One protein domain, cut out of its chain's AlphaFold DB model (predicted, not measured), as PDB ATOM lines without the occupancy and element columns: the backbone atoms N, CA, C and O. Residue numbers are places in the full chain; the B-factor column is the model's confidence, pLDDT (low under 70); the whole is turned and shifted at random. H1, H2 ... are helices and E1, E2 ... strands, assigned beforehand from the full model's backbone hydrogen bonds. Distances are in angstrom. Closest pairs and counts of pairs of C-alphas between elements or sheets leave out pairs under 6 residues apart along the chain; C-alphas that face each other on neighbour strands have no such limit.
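Overview. This is residues 723 to 764 of the 1021 residues of an uncharacterized protein of Tolypocladium paradoxum (UniProt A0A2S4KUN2). There is little regular structure: one helix, H1, stands in the middle of loops, with residues 723 to 732 reaching out to one side and residues 744 to 755 looping out to the other. Past that loop, residues 756 to 763 fold back on themselves beside H1, ending in the short strand E1. The printed part has 42 residues, with one named helix and then one named strand, which hold 14 of them; the class is mixed. It is compact, with a radius of gyration of the C-alphas of 9.8 A, and elongated, spanning 29 by 18 by 15 A.

Arrangement. In H1, residues 733 to 743, every O i to N i+4 pair is within hydrogen-bond range. The closest C-alphas of H1 and E1, residues 761 to 763, are those of Glu 735 and Phe 762, 7.7 A apart. E1 pairs with no named strand, but its residues 762 to 763 pair antiparallel with residues 756 to 757.

Along the chain. H1 is 15.8 A long, from C-alpha 733 at (-120.530, 9.987, 13.160) to C-alpha 743 at (-121.905, 12.396, -2.389). E1 ends at C-alpha 763, (-114.723, -0.741, 4.416).

Size, cuts and confidence. The C-alphas farthest apart, of Gly 728 and Lys 749, are 28.6 A apart. The link from H1 to E1 is long, with 17 residues. The printed part has no cut, and no printed residue is under 70 in pLDDT.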
ATOM      1  N   THR A 723    -129.977   8.872   1.245       74.50
ATOM      2  CA  THR A 723    -130.670   8.311   2.416       74.50
ATOM      3  C   THR A 723    -131.026   6.827   2.312       74.50
ATOM      4  O   THR A 723    -131.059   6.150   3.335       74.50
ATOM      5  N   ASP A 724    -131.244   6.303   1.107       79.12
ATOM      6  CA  ASP A 724    -132.162   5.165   0.896       79.12
ATOM      7  C   ASP A 724    -131.563   3.794   1.244       79.12
ATOM      8  O   ASP A 724    -132.282   2.804   1.383       79.12
ATOM      9  N   TYR A 725    -130.241   3.732   1.414       85.75
ATOM     10  CA  TYR A 725    -129.548   2.559   1.936       85.75
ATOM     11  C   TYR A 725    -129.752   2.443   3.451       85.75
ATOM     12  O   TYR A 725    -129.294   3.297   4.221       85.75
ATOM     13  N   MET A 726    -130.403   1.354   3.859       86.44
ATOM     14  CA  MET A 726    -130.481   0.867   5.234       86.44
ATOM     15  C   MET A 726    -129.248   0.016   5.556       86.44
ATOM     16  O   MET A 726    -128.711  -0.665   4.684       86.44
ATOM     17  N   TYR A 727    -128.822   0.012   6.816       89.31
ATOM     18  CA  TYR A 727    -127.669  -0.754   7.295       89.31
ATOM     19  C   TYR A 727    -128.080  -1.588   8.514       89.31
ATOM     20  O   TYR A 727    -129.032  -1.245   9.207       89.31
ATOM     21  N   GLY A 728    -127.357  -2.677   8.797       84.56
ATOM     22  CA  GLY A 728    -127.668  -3.590   9.915       84.56
ATOM     23  C   GLY A 728    -127.481  -3.009  11.328       84.56
ATOM     24  O   GLY A 728    -127.685  -3.719  12.307       84.56
ATOM     25  N   ARG A 729    -127.061  -1.744  11.429       89.44
ATOM     26  CA  ARG A 729    -127.017  -0.901  12.630       89.44
ATOM     27  C   ARG A 729    -126.988   0.566  12.199       89.44
ATOM     28  O   ARG A 729    -126.675   0.854  11.041       89.44
ATOM     29  N   ASP A 730    -127.211   1.475  13.140       86.62
ATOM     30  CA  ASP A 730    -126.992   2.903  12.919       86.62
ATOM     31  C   ASP A 730    -125.535   3.209  12.543       86.62
ATOM     32  O   ASP A 730    -124.598   2.512  12.953       86.62
ATOM     33  N   LEU A 731    -125.355   4.258  11.740       88.25
ATOM     34  CA  LEU A 731    -124.048   4.734  11.296       88.25
ATOM     35  C   LEU A 731    -123.377   5.574  12.385       88.25
ATOM     36  O   LEU A 731    -124.010   6.437  12.990       88.25
ATOM     37  N   THR A 732    -122.077   5.366  12.592       90.31
ATOM     38  CA  THR A 732    -121.278   6.231  13.472       90.31
ATOM     39  C   THR A 732    -121.117   7.630  12.868       90.31
ATOM     40  O   THR A 732    -121.328   7.829  11.669       90.31
ATOM     41  N   GLU A 733    -120.708   8.620  13.669       88.62
ATOM     42  CA  GLU A 733    -120.530   9.987  13.160       88.62
ATOM     43  C   GLU A 733    -119.508  10.047  12.010       88.62
ATOM     44  O   GLU A 733    -119.743  10.725  11.012       88.62
ATOM     45  N   ASP A 734    -118.420   9.277  12.085       88.88
ATOM     46  CA  ASP A 734    -117.413   9.201  11.020       88.88
ATOM     47  C   ASP A 734    -117.922   8.469   9.765       88.88
ATOM     48  O   ASP A 734    -117.527   8.820   8.651       88.88
ATOM     49  N   GLU A 735    -118.833   7.503   9.909       91.25
ATOM     50  CA  GLU A 735    -119.513   6.845   8.784       91.25
ATOM     51  C   GLU A 735    -120.521   7.788   8.113       91.25
ATOM     52  O   GLU A 735    -120.535   7.895   6.887       91.25
ATOM     53  N   LEU A 736    -121.301   8.549   8.890       90.00
ATOM     54  CA  LEU A 736    -122.166   9.621   8.384       90.00
ATOM     55  C   LEU A 736    -121.349  10.713   7.679       90.00
ATOM     56  O   LEU A 736    -121.723  11.167   6.595       90.00
ATOM     57  N   ARG A 737    -120.198  11.101   8.242       89.06
ATOM     58  CA  ARG A 737    -119.297  12.102   7.657       89.06
ATOM     59  C   ARG A 737    -118.647  11.585   6.368       89.06
ATOM     60  O   ARG A 737    -118.580  12.330   5.394       89.06
ATOM     61  N   ALA A 738    -118.246  10.312   6.311       89.00
ATOM     62  CA  ALA A 738    -117.757   9.659   5.092       89.00
ATOM     63  C   ALA A 738    -118.844   9.558   4.004       89.00
ATOM     64  O   ALA A 738    -118.592   9.914   2.851       89.00
ATOM     65  N   ARG A 739    -120.065   9.155   4.383       89.25
ATOM     66  CA  ARG A 739    -121.269   9.097   3.534       89.25
ATOM     67  C   ARG A 739    -121.571  10.468   2.913       89.25
ATOM     68  O   ARG A 739    -121.694  10.583   1.694       89.25
ATOM     69  N   HIS A 740    -121.565  11.527   3.723       88.06
ATOM     70  CA  HIS A 740    -121.735  12.908   3.261       88.06
ATOM     71  C   HIS A 740    -120.581  13.382   2.355       88.06
ATOM     72  O   HIS A 740    -120.821  13.951   1.291       88.06
ATOM     73  N   MET A 741    -119.321  13.107   2.714       89.00
ATOM     74  CA  MET A 741    -118.152  13.479   1.901       89.00
ATOM     75  C   MET A 741    -118.066  12.746   0.556       89.00
ATOM     76  O   MET A 741    -117.430  13.256  -0.368       89.00
ATOM     77  N   TYR A 742    -118.676  11.567   0.431       86.50
ATOM     78  CA  TYR A 742    -118.746  10.828  -0.826       86.50
ATOM     79  C   TYR A 742    -119.670  11.533  -1.830       86.50
ATOM     80  O   TYR A 742    -119.205  11.977  -2.881       86.50
ATOM     81  N   TRP A 743    -120.950  11.729  -1.490       84.00
ATOM     82  CA  TRP A 743    -121.905  12.396  -2.389       84.00
ATOM     83  C   TRP A 743    -121.681  13.910  -2.508       84.00
ATOM     84  O   TRP A 743    -121.919  14.485  -3.571       84.00
ATOM     85  N   GLY A 744    -121.100  14.547  -1.488       84.56
ATOM     86  CA  GLY A 744    -120.573  15.912  -1.562       84.56
ATOM     87  C   GLY A 744    -119.337  16.073  -2.462       84.56
ATOM     88  O   GLY A 744    -118.826  17.182  -2.587       84.56
ATOM     89  N   ASN A 745    -118.843  14.993  -3.090       79.06
ATOM     90  CA  ASN A 745    -117.669  14.980  -3.972       79.06
ATOM     91  C   ASN A 745    -116.401  15.584  -3.324       79.06
ATOM     92  O   ASN A 745    -115.578  16.216  -3.994       79.06
ATOM     93  N   ALA A 746    -116.227  15.392  -2.012       80.88
ATOM     94  CA  ALA A 746    -115.124  15.988  -1.269       80.88
ATOM     95  C   ALA A 746    -113.757  15.495  -1.797       80.88
ATOM     96  O   ALA A 746    -113.589  14.301  -2.074       80.88
ATOM     97  N   PRO A 747    -112.737  16.369  -1.916       83.44
ATOM     98  CA  PRO A 747    -111.407  15.957  -2.353       83.44
ATOM     99  C   PRO A 747    -110.841  14.827  -1.487       83.44
ATOM    100  O   PRO A 747    -110.774  14.952  -0.268       83.44
ATOM    101  N   ARG A 748    -110.330  13.761  -2.121       75.94
ATOM    102  CA  ARG A 748    -109.845  12.523  -1.462       75.94
ATOM    103  C   ARG A 748    -108.816  12.721  -0.338       75.94
ATOM    104  O   ARG A 748    -108.618  11.825   0.469       75.94
ATOM    105  N   LYS A 749    -108.165  13.888  -0.270       79.00
ATOM    106  CA  LYS A 749    -107.269  14.276   0.835       79.00
ATOM    107  C   LYS A 749    -108.011  14.476   2.166       79.00
ATOM    108  O   LYS A 749    -107.429  14.206   3.205       79.00
ATOM    109  N   LEU A 750    -109.271  14.921   2.126       76.50
ATOM    110  CA  LEU A 750    -110.138  15.113   3.298       76.50
ATOM    111  C   LEU A 750    -110.806  13.807   3.759       76.50
ATOM    112  O   LEU A 750    -111.250  13.710   4.893       76.50
ATOM    113  N   GLN A 751    -110.840  12.791   2.892       77.88
ATOM    114  CA  GLN A 751    -111.363  11.452   3.193       77.88
ATOM    115  C   GLN A 751    -110.328  10.554   3.913       77.88
ATOM    116  O   GLN A 751    -110.642   9.422   4.270       77.88
ATOM    117  N   LYS A 752    -109.089  11.025   4.134       81.56
ATOM    118  CA  LYS A 752    -108.051  10.292   4.884       81.56
ATOM    119  C   LYS A 752    -108.378  10.311   6.382       81.56
ATOM    120  O   LYS A 752    -108.666  11.370   6.926       81.56
ATOM    121  N   GLY A 753    -108.313   9.147   7.028       77.94
ATOM    122  CA  GLY A 753    -108.683   8.949   8.438       77.94
ATOM    123  C   GLY A 753    -110.129   8.487   8.659       77.94
ATOM    124  O   GLY A 753    -110.438   7.982   9.731       77.94
ATOM    125  N   PHE A 754    -110.993   8.583   7.645       84.81
ATOM    126  CA  PHE A 754    -112.387   8.136   7.717       84.81
ATOM    127  C   PHE A 754    -112.570   6.700   7.202       84.81
ATOM    128  O   PHE A 754    -111.767   6.236   6.383       84.81
ATOM    129  N   PRO A 755    -113.642   5.995   7.617       86.75
ATOM    130  CA  PRO A 755    -114.065   4.754   6.980       86.75
ATOM    131  C   PRO A 755    -114.244   4.939   5.472       86.75
ATOM    132  O   PRO A 755    -114.793   5.939   5.003       86.75
ATOM    133  N   LYS A 756    -113.783   3.965   4.688       88.69
ATOM    134  CA  LYS A 756    -113.861   4.041   3.230       88.69
ATOM    135  C   LYS A 756    -115.267   3.631   2.791       88.69
ATOM    136  O   LYS A 756    -115.612   2.458   2.871       88.69
ATOM    137  N   PHE A 757    -116.039   4.588   2.289       89.69
ATOM    138  CA  PHE A 757    -117.361   4.369   1.698       89.69
ATOM    139  C   PHE A 757    -117.272   4.339   0.163       89.69
ATOM    140  O   PHE A 757    -116.530   5.133  -0.424       89.69
ATOM    141  N   ASP A 758    -118.000   3.432  -0.491       86.88
ATOM    142  CA  ASP A 758    -118.016   3.287  -1.960       86.88
ATOM    143  C   ASP A 758    -119.312   3.773  -2.640       86.88
ATOM    144  O   ASP A 758    -119.460   3.651  -3.857       86.88
ATOM    145  N   GLY A 759    -120.241   4.336  -1.860       86.62
ATOM    146  CA  GLY A 759    -121.588   4.712  -2.295       86.62
ATOM    147  C   GLY A 759    -122.689   3.760  -1.822       86.62
ATOM    148  O   GLY A 759    -123.859   4.121  -1.923       86.62
ATOM    149  N   LYS A 760    -122.334   2.586  -1.284       89.00
ATOM    150  CA  LYS A 760    -123.272   1.591  -0.745       89.00
ATOM    151  C   LYS A 760    -122.756   0.911   0.529       89.00
ATOM    152  O   LYS A 760    -123.536   0.692   1.447       89.00
ATOM    153  N   ASP A 761    -121.473   0.566   0.585       91.50
ATOM    154  CA  ASP A 761    -120.870  -0.277   1.621       91.50
ATOM    155  C   ASP A 761    -119.660   0.412   2.288       91.50
ATOM    156  O   ASP A 761    -118.940   1.202   1.667       91.50
ATOM    157  N   PHE A 762    -119.420   0.107   3.570       91.38
ATOM    158  CA  PHE A 762    -118.295   0.643   4.347       91.38
ATOM    159  C   PHE A 762    -117.190  -0.393   4.554       91.38
ATOM    160  O   PHE A 762    -117.423  -1.523   4.987       91.38
ATOM    161  N   TYR A 763    -115.955   0.036   4.308       91.25
ATOM    162  CA  TYR A 763    -114.723  -0.741   4.416       91.25
ATOM    163  C   TYR A 763    -113.807  -0.132   5.486       91.25
ATOM    164  O   TYR A 763    -113.794   1.098   5.640       91.25
ATOM    165  N   PRO A 764    -113.024  -0.950   6.218       83.69
ATOM    166  CA  PRO A 764    -112.142  -0.439   7.261       83.69
ATOM    167  C   PRO A 764    -111.148   0.591   6.691       83.69
ATOM    168  O   PRO A 764    -110.729   0.460   5.531       83.69
TER     169      PRO A 764